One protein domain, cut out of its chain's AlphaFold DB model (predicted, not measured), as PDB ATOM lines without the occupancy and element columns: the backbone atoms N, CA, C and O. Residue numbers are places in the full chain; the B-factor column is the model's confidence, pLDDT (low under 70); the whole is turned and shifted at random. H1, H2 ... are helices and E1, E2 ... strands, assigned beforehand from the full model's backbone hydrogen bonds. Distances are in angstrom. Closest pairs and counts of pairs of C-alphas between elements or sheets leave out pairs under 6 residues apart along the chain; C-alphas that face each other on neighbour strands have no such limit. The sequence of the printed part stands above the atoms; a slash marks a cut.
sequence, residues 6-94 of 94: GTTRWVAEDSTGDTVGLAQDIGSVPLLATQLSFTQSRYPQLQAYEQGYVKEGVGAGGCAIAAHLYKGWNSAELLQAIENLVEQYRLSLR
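AT A GLANCE: This is residues 6 to 94 of the 94 residues of the protein "TIGR00303 family protein" of Moorea sp. SIO2C4 (UniProt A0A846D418). A short pair of parallel strands, E1 and E2, lies near the middle of an elongated, mostly helical domain, with H4 packed on both strands; H2 lies toward one end of the long axis, and H5, the longest helix, reaches out as an arm at the other. Residues 24 to 29, of which 24 to 26 belong to H2, and residues 88 to 94, of which 88 to 92 belong to H5, stick out, while H3 touches no other helix. The 89 printed residues include five named helices and two named strands, in the order E1 H1 H2 E2 H3 H4 H5. The whole is only just compact, close to loose, with a radius of gyration of the C-alphas of 14.4 A and spans of 49 by 30 by 21 A.

HOW THE PARTS SIT: E1, residues 6 to 8, and E2, residues 31 to 34, are parallel neighbours at 42 degrees; N 7 and O 32 are 2.8 A apart and N 34 and O 7 are 2.9 A apart, both within hydrogen-bond range. H1, residues 9 to 12, and H2, residues 19 to 26, stand between these strands along the chain, in a strand-helix-strand unit, two parallel strands joined through helices, with a right-handed crossover. H1 and H2 only just touch, with 3 pairs of C-alphas within 8 A, and only at the corner by their link; their closest C-alphas are those of Ala 12 and Thr 19, 5.6 A apart. H1 and H3, residues 44 to 51, are close but not clearly touching, their closest C-alphas, of Trp 10 and Tyr 49, being 7.2 A apart. The closest C-alphas of E1 and H4, residues 60 to 71, are those of Thr 7 and Gly 61, 4.0 A apart; for E2 and H4 they are those of Thr 34 and Ile 65, at 5.8 A. H4 and H5, residues 75 to 92, are close but not clearly touching, with the C-alphas of Ala 64 and Leu 78 closest at 7.4 A; they run opposite ways at a steep tilt of 63 degrees. Among the pairs that are apart are H3 and H4, and H3 and H5. In H2, H4 and H5 every O i to N i+4 pair is within hydrogen-bond range; H3 has 1 of 4, beside 4 of 5 O i to N i+3 pairs, and H1 is too short for an O i to N i+4 pair.

IN THESE COORDINATES: E1 begins at C-alpha 6 (42.202, -34.652, -21.161) and is 7.3 A long; H1 is 4.9 A, H2 10.8 A, E2 10.2 A and H3 10.8 A long. H4 begins at C-alpha 60 (37.865, -41.900, -23.370) and is 15.8 A long. H5 is 25.7 A long and ends at C-alpha 92 (25.026, -58.728, -31.726).

THE WHOLE: The two C-alphas farthest apart are those of Gly 27 and Arg 94, at 50.1 A. The printed part has no cut and no long link. Its mean pLDDT is 96.7, and no printed residue is under 70.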
ATOM      1  N   GLY A   6      43.576 -34.301 -21.517       98.06
ATOM      2  CA  GLY A   6      42.202 -34.652 -21.161       98.06
ATOM      3  C   GLY A   6      42.142 -36.055 -20.568       98.06
ATOM      4  O   GLY A   6      42.618 -36.995 -21.201       98.06
ATOM      5  N   THR A   7      41.542 -36.197 -19.390       98.50
ATOM      6  CA  THR A   7      41.359 -37.482 -18.703       98.50
ATOM      7  C   THR A   7      39.967 -37.595 -18.067       98.50
ATOM      8  O   THR A   7      39.107 -36.738 -18.283       98.50
ATOM      9  N   THR A   8      39.705 -38.659 -17.312       98.50
ATOM     10  CA  THR A   8      38.486 -38.874 -16.525       98.50
ATOM     11  C   THR A   8      38.670 -38.465 -15.065       98.50
ATOM     12  O   THR A   8      39.785 -38.447 -14.536       98.50
ATOM     13  N   ARG A   9      37.555 -38.201 -14.368       97.94
ATOM     14  CA  ARG A   9      37.568 -38.018 -12.910       97.94
ATOM     15  C   ARG A   9      38.188 -39.204 -12.171       97.94
ATOM     16  O   ARG A   9      38.866 -39.003 -11.177       97.94
ATOM     17  N   TRP A  10      38.023 -40.425 -12.683       98.25
ATOM     18  CA  TRP A  10      38.536 -41.634 -12.034       98.25
ATOM     19  C   TRP A  10      40.062 -41.695 -11.982       98.25
ATOM     20  O   TRP A  10      40.589 -42.409 -11.140       98.25
ATOM     21  N   VAL A  11      40.765 -40.979 -12.867       98.00
ATOM     22  CA  VAL A  11      42.223 -40.802 -12.790       98.00
ATOM     23  C   VAL A  11      42.575 -39.577 -11.951       98.00
ATOM     24  O   VAL A  11      43.429 -39.663 -11.077       98.00
ATOM     25  N   ALA A  12      41.911 -38.443 -12.185       97.62
ATOM     26  CA  ALA A  12      42.234 -37.194 -11.495       97.62
ATOM     27  C   ALA A  12      41.957 -37.229  -9.978       97.62
ATOM     28  O   ALA A  12      42.627 -36.534  -9.221       97.62
ATOM     29  N   GLU A  13      40.980 -38.027  -9.543       97.06
ATOM     30  CA  GLU A  13      40.556 -38.168  -8.143       97.06
ATOM     31  C   GLU A  13      41.118 -39.441  -7.476       97.06
ATOM     32  O   GLU A  13      40.778 -39.752  -6.334       97.06
ATOM     33  N   ASP A  14      41.964 -40.207  -8.172       97.31
ATOM     34  CA  ASP A  14      42.537 -41.444  -7.646       97.31
ATOM     35  C   ASP A  14      43.575 -41.174  -6.552       97.31
ATOM     36  O   ASP A  14      44.710 -40.801  -6.831       97.31
ATOM     37  N   SER A  15      43.209 -41.462  -5.302       95.44
ATOM     38  CA  SER A  15      44.092 -41.304  -4.135       95.44
ATOM     39  C   SER A  15      45.375 -42.148  -4.156       95.44
ATOM     40  O   SER A  15      46.265 -41.911  -3.342       95.44
ATOM     41  N   THR A  16      45.478 -43.149  -5.038       96.31
ATOM     42  CA  THR A  16      46.698 -43.963  -5.187       96.31
ATOM     43  C   THR A  16      47.702 -43.371  -6.181       96.31
ATOM     44  O   THR A  16      48.838 -43.844  -6.251       96.31
ATOM     45  N   GLY A  17      47.306 -42.334  -6.926       94.81
ATOM     46  CA  GLY A  17      48.160 -41.551  -7.815       94.81
ATOM     47  C   GLY A  17      48.190 -40.069  -7.431       94.81
ATOM     48  O   GLY A  17      47.581 -39.651  -6.453       94.81
ATOM     49  N   ASP A  18      48.911 -39.269  -8.218       96.94
ATOM     50  CA  ASP A  18      48.974 -37.808  -8.057       96.94
ATOM     51  C   ASP A  18      48.988 -37.101  -9.422       96.94
ATOM     52  O   ASP A  18      49.923 -36.398  -9.810       96.94
ATOM     53  N   THR A  19      47.955 -37.359 -10.227       96.56
ATOM     54  CA  THR A  19      47.850 -36.788 -11.579       96.56
ATOM     55  C   THR A  19      47.764 -35.262 -11.549       96.56
ATOM     56  O   THR A  19      48.309 -34.598 -12.432       96.56
ATOM     57  N   VAL A  20      47.099 -34.698 -10.537       97.06
ATOM     58  CA  VAL A  20      46.957 -33.246 -10.383       97.06
ATOM     59  C   VAL A  20      48.287 -32.609  -9.983       97.06
ATOM     60  O   VAL A  20      48.672 -31.627 -10.618       97.06
ATOM     61  N   GLY A  21      49.010 -33.174  -9.009       97.75
ATOM     62  CA  GLY A  21      50.341 -32.699  -8.626       97.75
ATOM     63  C   GLY A  21      51.322 -32.760  -9.793       97.75
ATOM     64  O   GLY A  21      51.945 -31.755 -10.123       97.75
ATOM     65  N   LEU A  22      51.350 -33.873 -10.537       96.94
ATOM     66  CA  LEU A  22      52.198 -33.998 -11.728       96.94
ATOM     67  C   LEU A  22      51.886 -32.935 -12.797       96.94
ATOM     68  O   LEU A  22      52.794 -32.384 -13.422       96.94
ATOM     69  N   ALA A  23      50.606 -32.633 -13.030       96.75
ATOM     70  CA  ALA A  23      50.224 -31.582 -13.971       96.75
ATOM     71  C   ALA A  23      50.662 -30.188 -13.488       96.75
ATOM     72  O   ALA A  23      51.097 -29.366 -14.299       96.75
ATOM     73  N   GLN A  24      50.581 -29.929 -12.180       96.88
ATOM     74  CA  GLN A  24      51.046 -28.682 -11.566       96.88
ATOM     75  C   GLN A  24      52.568 -28.527 -11.667       96.88
ATOM     76  O   GLN A  24      53.028 -27.446 -12.034       96.88
ATOM     77  N   ASP A  25      53.329 -29.600 -11.439       97.56
ATOM     78  CA  ASP A  25      54.792 -29.618 -11.567       97.56
ATOM     79  C   ASP A  25      55.252 -29.289 -12.997       97.56
ATOM     80  O   ASP A  25      56.236 -28.576 -13.201       97.56
ATOM     81  N   ILE A  26      54.521 -29.770 -14.009       95.81
ATOM     82  CA  ILE A  26      54.777 -29.439 -15.421       95.81
ATOM     83  C   ILE A  26      54.367 -27.987 -15.734       95.81
ATOM     84  O   ILE A  26      55.012 -27.320 -16.552       95.81
ATOM     85  N   GLY A  27      53.275 -27.504 -15.129       93.31
ATOM     86  CA  GLY A  27      52.828 -26.102 -15.058       93.31
ATOM     87  C   GLY A  27      52.363 -25.435 -16.362       93.31
ATOM     88  O   GLY A  27      51.575 -24.494 -16.340       93.31
ATOM     89  N   SER A  28      52.827 -25.905 -17.518       93.62
ATOM     90  CA  SER A  28      52.622 -25.262 -18.825       93.62
ATOM     91  C   SER A  28      51.530 -25.907 -19.685       93.62
ATOM     92  O   SER A  28      51.191 -25.377 -20.749       93.62
ATOM     93  N   VAL A  29      50.971 -27.039 -19.244       94.75
ATOM     94  CA  VAL A  29      49.952 -27.807 -19.970       94.75
ATOM     95  C   VAL A  29      48.723 -27.985 -19.078       94.75
ATOM     96  O   VAL A  29      48.840 -28.608 -18.024       94.75
ATOM     97  N   PRO A  30      47.541 -27.469 -19.466       95.62
ATOM     98  CA  PRO A  30      46.326 -27.663 -18.683       95.62
ATOM     99  C   PRO A  30      45.923 -29.139 -18.609       95.62
ATOM    100  O   PRO A  30      46.001 -29.862 -19.606       95.62
ATOM    101  N   LEU A  31      45.424 -29.542 -17.441       97.50
ATOM    102  CA  LEU A  31      44.764 -30.822 -17.210       97.50
ATOM    103  C   LEU A  31      43.253 -30.591 -17.103       97.50
ATOM    104  O   LEU A  31      42.804 -29.779 -16.296       97.50
ATOM    105  N   LEU A  32      42.476 -31.315 -17.900       97.88
ATOM    106  CA  LEU A  32      41.020 -31.357 -17.817       97.88
ATOM    107  C   LEU A  32      40.581 -32.778 -17.472       97.88
ATOM    108  O   LEU A  32      41.002 -33.730 -18.124       97.88
ATOM    109  N   ALA A  33      39.697 -32.911 -16.489       97.75
ATOM    110  CA  ALA A  33      39.054 -34.173 -16.150       97.75
ATOM    111  C   ALA A  33      37.559 -34.091 -16.475       97.75
ATOM    112  O   ALA A  33      36.886 -33.136 -16.084       97.75
ATOM    113  N   THR A  34      37.027 -35.069 -17.209       97.12
ATOM    114  CA  THR A  34      35.574 -35.178 -17.397       97.12
ATOM    115  C   THR A  34      34.897 -35.631 -16.107       97.12
ATOM    116  O   THR A  34      35.353 -36.575 -15.462       97.12
ATOM    117  N   GLN A  35      33.742 -35.035 -15.798       95.88
ATOM    118  CA  GLN A  35      32.865 -35.462 -14.703       95.88
ATOM    119  C   GLN A  35      31.925 -36.614 -15.105       95.88
ATOM    120  O   GLN A  35      30.856 -36.771 -14.516       95.88
ATOM    121  N   LEU A  36      32.298 -37.403 -16.119       97.31
ATOM    122  CA  LEU A  36      31.590 -38.628 -16.483       97.31
ATOM    123  C   LEU A  36      31.442 -39.534 -15.254       97.31
ATOM    124  O   LEU A  36      32.401 -39.766 -14.521       97.31
ATOM    125  N   SER A  37      30.233 -40.041 -15.048       97.50
ATOM    126  CA  SER A  37      29.887 -40.945 -13.961       97.50
ATOM    127  C   SER A  37      29.037 -42.099 -14.477       97.50
ATOM    128  O   SER A  37      28.120 -41.918 -15.282       97.50
ATOM    129  N   PHE A  38      29.335 -43.288 -13.965       98.44
ATOM    130  CA  PHE A  38      28.600 -44.530 -14.173       98.44
ATOM    131  C   PHE A  38      27.831 -44.973 -12.922       98.44
ATOM    132  O   PHE A  38      27.244 -46.053 -12.917       98.44
ATOM    133  N   THR A  39      27.757 -44.127 -11.891       97.88
ATOM    134  CA  THR A  39      27.030 -44.392 -10.638       97.88
ATOM    135  C   THR A  39      25.563 -44.753 -10.891       97.88
ATOM    136  O   THR A  39      25.011 -45.612 -10.211       97.88
ATOM    137  N   GLN A  40      24.932 -44.134 -11.895       98.19
ATOM    138  CA  GLN A  40      23.537 -44.397 -12.272       98.19
ATOM    139  C   GLN A  40      23.381 -45.471 -13.358       98.19
ATOM    140  O   GLN A  40      22.270 -45.688 -13.839       98.19
ATOM    141  N   SER A  41      24.464 -46.136 -13.775       98.31
ATOM    142  CA  SER A  41      24.372 -47.143 -14.828       98.31
ATOM    143  C   SER A  41      23.568 -48.358 -14.371       98.31
ATOM    144  O   SER A  41      23.691 -48.796 -13.230       98.31
ATOM    145  N   ARG A  42      22.805 -48.972 -15.278       97.38
ATOM    146  CA  ARG A  42      22.140 -50.265 -15.050       97.38
ATOM    147  C   ARG A  42      23.074 -51.472 -15.189       97.38
ATOM    148  O   ARG A  42      22.666 -52.591 -14.882       97.38
ATOM    149  N   TYR A  43      24.297 -51.271 -15.684       97.88
ATOM    150  CA  TYR A  43      25.274 -52.334 -15.909       97.88
ATOM    151  C   TYR A  43      26.321 -52.362 -14.790       97.88
ATOM    152  O   TYR A  43      27.118 -51.424 -14.684       97.88
ATOM    153  N   PRO A  44      26.405 -53.448 -13.996       97.19
ATOM    154  CA  PRO A  44      27.398 -53.565 -12.926       97.19
ATOM    155  C   PRO A  44      28.848 -53.405 -13.406       97.19
ATOM    156  O   PRO A  44      29.692 -52.885 -12.685       97.19
ATOM    157  N   GLN A  45      29.142 -53.809 -14.645       96.44
ATOM    158  CA  GLN A  45      30.470 -53.679 -15.248       96.44
ATOM    159  C   GLN A  45      30.875 -52.214 -15.459       96.44
ATOM    160  O   GLN A  45      32.053 -51.893 -15.346       96.44
ATOM    161  N   LEU A  46      29.915 -51.325 -15.740       98.00
ATOM    162  CA  LEU A  46      30.176 -49.888 -15.830       98.00
ATOM    163  C   LEU A  46      30.299 -49.277 -14.431       98.00
ATOM    164  O   LEU A  46      31.225 -48.512 -14.181       98.00
ATOM    165  N   GLN A  47      29.444 -49.676 -13.485       98.38
ATOM    166  CA  GLN A  47      29.544 -49.222 -12.090       98.38
ATOM    167  C   GLN A  47      30.902 -49.550 -11.444       98.38
ATOM    168  O   GLN A  47      31.334 -48.840 -10.540       98.38
ATOM    169  N   ALA A  48      31.607 -50.586 -11.916       98.19
ATOM    170  CA  ALA A  48      32.950 -50.925 -11.448       98.19
ATOM    171  C   ALA A  48      33.955 -49.760 -11.589       98.19
ATOM    172  O   ALA A  48      34.883 -49.653 -10.789       98.19
ATOM    173  N   TYR A  49      33.765 -48.837 -12.539       98.06
ATOM    174  CA  TYR A  49      34.633 -47.657 -12.649       98.06
ATOM    175  C   TYR A  49      34.599 -46.788 -11.385       98.06
ATOM    176  O   TYR A  49      35.637 -46.302 -10.945       98.06
ATOM    177  N   GLU A  50      33.436 -46.688 -10.736       97.69
ATOM    178  CA  GLU A  50      33.261 -45.929  -9.489       97.69
ATOM    179  C   GLU A  50      33.971 -46.575  -8.291       97.69
ATOM    180  O   GLU A  50      34.137 -45.955  -7.246       97.69
ATOM    181  N   GLN A  51      34.415 -47.823  -8.443       96.44
ATOM    182  CA  GLN A  51      35.194 -48.566  -7.451       96.44
ATOM    183  C   GLN A  51      36.699 -48.531  -7.765       96.44
ATOM    184  O   GLN A  51      37.484 -49.218  -7.115       96.44
ATOM    185  N   GLY A  52      37.115 -47.750  -8.768       95.44
ATOM    186  CA  GLY A  52      38.510 -47.628  -9.180       95.44
ATOM    187  C   GLY A  52      38.973 -48.691 -10.178       95.44
ATOM    188  O   GLY A  52      40.177 -48.852 -10.369       95.44
ATOM    189  N   TYR A  53      38.070 -49.417 -10.841       96.06
ATOM    190  CA  TYR A  53      38.453 -50.303 -11.945       96.06
ATOM    191  C   TYR A  53      38.548 -49.536 -13.270       96.06
ATOM    192  O   TYR A  53      37.769 -48.625 -13.523       96.06
ATOM    193  N   VAL A  54      39.475 -49.946 -14.143       94.44
ATOM    194  CA  VAL A  54      39.750 -49.383 -15.484       94.44
ATOM    195  C   VAL A  54      40.207 -47.916 -15.482       94.44
ATOM    196  O   VAL A  54      41.330 -47.651 -15.898       94.44
ATOM    197  N   LYS A  55      39.382 -46.990 -14.977       93.88
ATOM    198  CA  LYS A  55      39.577 -45.532 -14.851       93.88
ATOM    199  C   LYS A  55      39.706 -44.780 -16.177       93.88
ATOM    200  O   LYS A  55      39.031 -43.778 -16.383       93.88
ATOM    201  N   GLU A  56      40.544 -45.249 -17.090       94.44
ATOM    202  CA  GLU A  56      40.876 -44.568 -18.340       94.44
ATOM    203  C   GLU A  56      41.301 -45.580 -19.410       94.44
ATOM    204  O   GLU A  56      41.523 -46.761 -19.140       94.44
ATOM    205  N   GLY A  57      41.406 -45.114 -20.648       95.00
ATOM    206  CA  GLY A  57      41.956 -45.871 -21.765       95.00
ATOM    207  C   GLY A  57      41.381 -45.379 -23.083       95.00
ATOM    208  O   GLY A  57      40.364 -44.690 -23.102       95.00
ATOM    209  N   VAL A  58      42.037 -45.720 -24.196       96.62
ATOM    210  CA  VAL A  58      41.576 -45.435 -25.575       96.62
ATOM    211  C   VAL A  58      41.177 -43.971 -25.857       96.62
ATOM    212  O   VAL A  58      40.475 -43.699 -26.824       96.62
ATOM    213  N   GLY A  59      41.634 -43.017 -25.036       96.44
ATOM    214  CA  GLY A  59      41.280 -41.599 -25.152       96.44
ATOM    215  C   GLY A  59      39.874 -41.240 -24.655       96.44
ATOM    216  O   GLY A  59      39.364 -40.183 -25.025       96.44
ATOM    217  N   ALA A  60      39.243 -42.081 -23.828       97.25
ATOM    218  CA  ALA A  60      37.865 -41.900 -23.370       97.25
ATOM    219  C   ALA A  60      37.631 -40.546 -22.679       97.25
ATOM    220  O   ALA A  60      36.667 -39.852 -23.019       97.25
ATOM    221  N   GLY A  61      38.524 -40.129 -21.773       98.00
ATOM    222  CA  GLY A  61      38.429 -38.824 -21.113       98.00
ATOM    223  C   GLY A  61      38.429 -37.651 -22.099       98.00
ATOM    224  O   GLY A  61      37.540 -36.796 -22.064       98.00
ATOM    225  N   GLY A  62      39.370 -37.652 -23.046       98.00
ATOM    226  CA  GLY A  62      39.456 -36.639 -24.102       98.00
ATOM    227  C   GLY A  62      38.224 -36.610 -25.011       98.00
ATOM    228  O   GLY A  62      37.698 -35.533 -25.297       98.00
ATOM    229  N   CYS A  63      37.711 -37.774 -25.417       97.75
ATOM    230  CA  CYS A  63      36.485 -37.870 -26.212       97.75
ATOM    231  C   CYS A  63      35.258 -37.341 -25.457       97.75
ATOM    232  O   CYS A  63      34.446 -36.628 -26.046       97.75
ATOM    233  N   ALA A  64      35.131 -37.636 -24.161       98.19
ATOM    234  CA  ALA A  64      34.041 -37.123 -23.334       98.19
ATOM    235  C   ALA A  64      34.102 -35.592 -23.188       98.19
ATOM    236  O   ALA A  64      33.079 -34.921 -23.325       98.19
ATOM    237  N   ILE A  65      35.299 -35.027 -22.986       98.31
ATOM    238  CA  ILE A  65      35.512 -33.569 -22.965       98.31
ATOM    239  C   ILE A  65      35.136 -32.953 -24.316       98.31
ATOM    240  O   ILE A  65      34.406 -31.964 -24.366       98.31
ATOM    241  N   ALA A  66      35.582 -33.549 -25.424       97.62
ATOM    242  CA  ALA A  66      35.256 -33.066 -26.763       97.62
ATOM    243  C   ALA A  66      33.745 -33.107 -27.039       97.62
ATOM    244  O   ALA A  66      33.203 -32.152 -27.592       97.62
ATOM    245  N   ALA A  67      33.048 -34.168 -26.619       97.94
ATOM    246  CA  ALA A  67      31.593 -34.271 -26.736       97.94
ATOM    247  C   ALA A  67      30.878 -33.167 -25.942       97.94
ATOM    248  O   ALA A  67      29.950 -32.545 -26.462       97.94
ATOM    249  N   HIS A  68      31.350 -32.865 -24.728       97.75
ATOM    250  CA  HIS A  68      30.829 -31.749 -23.944       97.75
ATOM    251  C   HIS A  68      31.027 -30.408 -24.660       97.75
ATOM    252  O   HIS A  68      30.075 -29.657 -24.845       97.75
ATOM    253  N   LEU A  69      32.240 -30.121 -25.136       96.94
ATOM    254  CA  LEU A  69      32.554 -28.843 -25.786       96.94
ATOM    255  C   LEU A  69      31.860 -28.669 -27.145       96.94
ATOM    256  O   LEU A  69      31.460 -27.562 -27.494       96.94
ATOM    257  N   TYR A  70      31.721 -29.746 -27.921       97.12
ATOM    258  CA  TYR A  70      31.168 -29.693 -29.276       97.12
ATOM    259  C   TYR A  70      29.639 -29.819 -29.315       97.12
ATOM    260  O   TYR A  70      28.996 -29.214 -30.174       97.12
ATOM    261  N   LYS A  71      29.048 -30.624 -28.422       96.06
ATOM    262  CA  LYS A  71      27.605 -30.928 -28.412       96.06
ATOM    263  C   LYS A  71      26.878 -30.507 -27.137       96.06
ATOM    264  O   LYS A  71      25.665 -30.673 -27.078       96.06
ATOM    265  N   GLY A  72      27.578 -29.990 -26.129       97.19
ATOM    266  CA  GLY A  72      26.985 -29.688 -24.826       97.19
ATOM    267  C   GLY A  72      26.654 -30.932 -24.001       97.19
ATOM    268  O   GLY A  72      25.938 -30.813 -23.012       97.19
ATOM    269  N   TRP A  73      27.155 -32.112 -24.392       97.75
ATOM    270  CA  TRP A  73      26.798 -33.364 -23.729       97.75
ATOM    271  C   TRP A  73      27.257 -33.384 -22.273       97.75
ATOM    272  O   TRP A  73      28.423 -33.126 -21.969       97.75
ATOM    273  N   ASN A  74      26.344 -33.711 -21.368       96.50
ATOM    274  CA  ASN A  74      26.630 -33.924 -19.956       96.50
ATOM    275  C   ASN A  74      26.815 -35.420 -19.635       96.50
ATOM    276  O   ASN A  74      26.715 -36.292 -20.502       96.50
ATOM    277  N   SER A  75      27.094 -35.732 -18.365       95.81
ATOM    278  CA  SER A  75      27.332 -37.115 -17.930       95.81
ATOM    279  C   SER A  75      26.144 -38.048 -18.187       95.81
ATOM    280  O   SER A  75      26.368 -39.221 -18.473       95.81
ATOM    281  N   ALA A  76      24.902 -37.568 -18.088       97.25
ATOM    282  CA  ALA A  76      23.720 -38.397 -18.308       97.25
ATOM    283  C   ALA A  76      23.553 -38.755 -19.792       97.25
ATOM    284  O   ALA A  76      23.262 -39.903 -20.120       97.25
ATOM    285  N   GLU A  77      23.802 -37.803 -20.695       98.06
ATOM    286  CA  GLU A  77      23.758 -38.047 -22.144       98.06
ATOM    287  C   GLU A  77      24.851 -39.027 -22.583       98.06
ATOM    288  O   GLU A  77      24.578 -39.971 -23.327       98.06
ATOM    289  N   LEU A  78      26.074 -38.855 -22.065       98.06
ATOM    290  CA  LEU A  78      27.175 -39.789 -22.310       98.06
ATOM    291  C   LEU A  78      26.863 -41.186 -21.769       98.06
ATOM    292  O   LEU A  78      27.034 -42.165 -22.495       98.06
ATOM    293  N   LEU A  79      26.374 -41.290 -20.529       98.31
ATOM    294  CA  LEU A  79      25.987 -42.569 -19.935       98.31
ATOM    295  C   LEU A  79      24.918 -43.264 -20.786       98.31
ATOM    296  O   LEU A  79      25.092 -44.424 -21.148       98.31
ATOM    297  N   GLN A  80      23.858 -42.552 -21.176       98.38
ATOM    298  CA  GLN A  80      22.797 -43.113 -22.011       98.38
ATOM    299  C   GLN A  80      23.330 -43.627 -23.356       98.38
ATOM    300  O   GLN A  80      22.943 -44.711 -23.801       98.38
ATOM    301  N   ALA A  81      24.225 -42.877 -24.008       98.12
ATOM    302  CA  ALA A  81      24.843 -43.291 -25.265       98.12
ATOM    303  C   ALA A  81      25.712 -44.550 -25.093       98.12
ATOM    304  O   ALA A  81      25.612 -45.482 -25.892       98.12
ATOM    305  N   ILE A  82      26.518 -44.606 -24.031       98.06
ATOM    306  CA  ILE A  82      27.367 -45.760 -23.702       98.06
ATOM    307  C   ILE A  82      26.505 -46.993 -23.419       98.06
ATOM    308  O   ILE A  82      26.757 -48.063 -23.969       98.06
ATOM    309  N   GLU A  83      25.442 -46.857 -22.628       98.50
ATOM    310  CA  GLU A  83      24.531 -47.965 -22.333       98.50
ATOM    311  C   GLU A  83      23.811 -48.508 -23.569       98.50
ATOM    312  O   GLU A  83      23.578 -49.717 -23.667       98.50
ATOM    313  N   ASN A  84      23.466 -47.632 -24.517       98.44
ATOM    314  CA  ASN A  84      22.881 -48.040 -25.791       98.44
ATOM    315  C   ASN A  84      23.875 -48.867 -26.617       98.44
ATOM    316  O   ASN A  84      23.482 -49.879 -27.196       98.44
ATOM    317  N   LEU A  85      25.158 -48.487 -26.630       98.00
ATOM    318  CA  LEU A  85      26.213 -49.265 -27.292       98.00
ATOM    319  C   LEU A  85      26.424 -50.628 -26.622       98.00
ATOM    320  O   LEU A  85      26.559 -51.633 -27.317       98.00
ATOM    321  N   VAL A  86      26.398 -50.685 -25.286       97.44
ATOM    322  CA  VAL A  86      26.487 -51.952 -24.541       97.44
ATOM    323  C   VAL A  86      25.324 -52.882 -24.897       97.44
ATOM    324  O   VAL A  86      25.546 -54.067 -25.151       97.44
ATOM    325  N   GLU A  87      24.095 -52.362 -24.965       97.62
ATOM    326  CA  GLU A  87      22.919 -53.157 -25.345       97.62
ATOM    327  C   GLU A  87      23.034 -53.677 -26.785       97.62
ATOM    328  O   GLU A  87      22.829 -54.864 -27.036       97.62
ATOM    329  N   GLN A  88      23.427 -52.818 -27.730       97.81
ATOM    330  CA  GLN A  88      23.635 -53.206 -29.129       97.81
ATOM    331  C   GLN A  88      24.701 -54.297 -29.264       97.81
ATOM    332  O   GLN A  88      24.477 -55.298 -29.947       97.81
ATOM    333  N   TYR A  89      25.832 -54.144 -28.572       96.25
ATOM    334  CA  TYR A  89      26.888 -55.151 -28.551       96.25
ATOM    335  C   TYR A  89      26.374 -56.481 -27.989       96.25
ATOM    336  O   TYR A  89      26.556 -57.527 -28.612       96.25
ATOM    337  N   ARG A  90      25.642 -56.453 -26.868       95.00
ATOM    338  CA  ARG A  90      25.036 -57.650 -26.268       95.00
ATOM    339  C   ARG A  90      24.075 -58.366 -27.219       95.00
ATOM    340  O   ARG A  90      24.054 -59.596 -27.228       95.00
ATOM    341  N   LEU A  91      23.279 -57.624 -27.989       95.62
ATOM    342  CA  LEU A  91      22.361 -58.193 -28.979       95.62
ATOM    343  C   LEU A  91      23.100 -58.791 -30.181       95.62
ATOM    344  O   LEU A  91      22.664 -59.818 -30.678       95.62
ATOM    345  N   SER A  92      24.221 -58.203 -30.608       95.88
ATOM    346  CA  SER A  92      25.026 -58.728 -31.726       95.88
ATOM    347  C   SER A  92      25.742 -60.052 -31.433       95.88
ATOM    348  O   SER A  92      26.168 -60.737 -32.356       95.88
ATOM    349  N   LEU A  93      25.883 -60.406 -30.152       90.94
ATOM    350  CA  LEU A  93      26.471 -61.671 -29.702       90.94
ATOM    351  C   LEU A  93      25.443 -62.812 -29.576       90.94
ATOM    352  O   LEU A  93      25.813 -63.909 -29.154       90.94
ATOM    353  N   ARG A  94      24.165 -62.548 -29.868       75.25
ATOM    354  CA  ARG A  94      23.091 -63.549 -29.913       75.25
ATOM    355  C   ARG A  94      22.865 -64.016 -31.341       75.25
ATOM    356  O   ARG A  94      22.592 -65.224 -31.490       75.25
TER     357      ARG A  94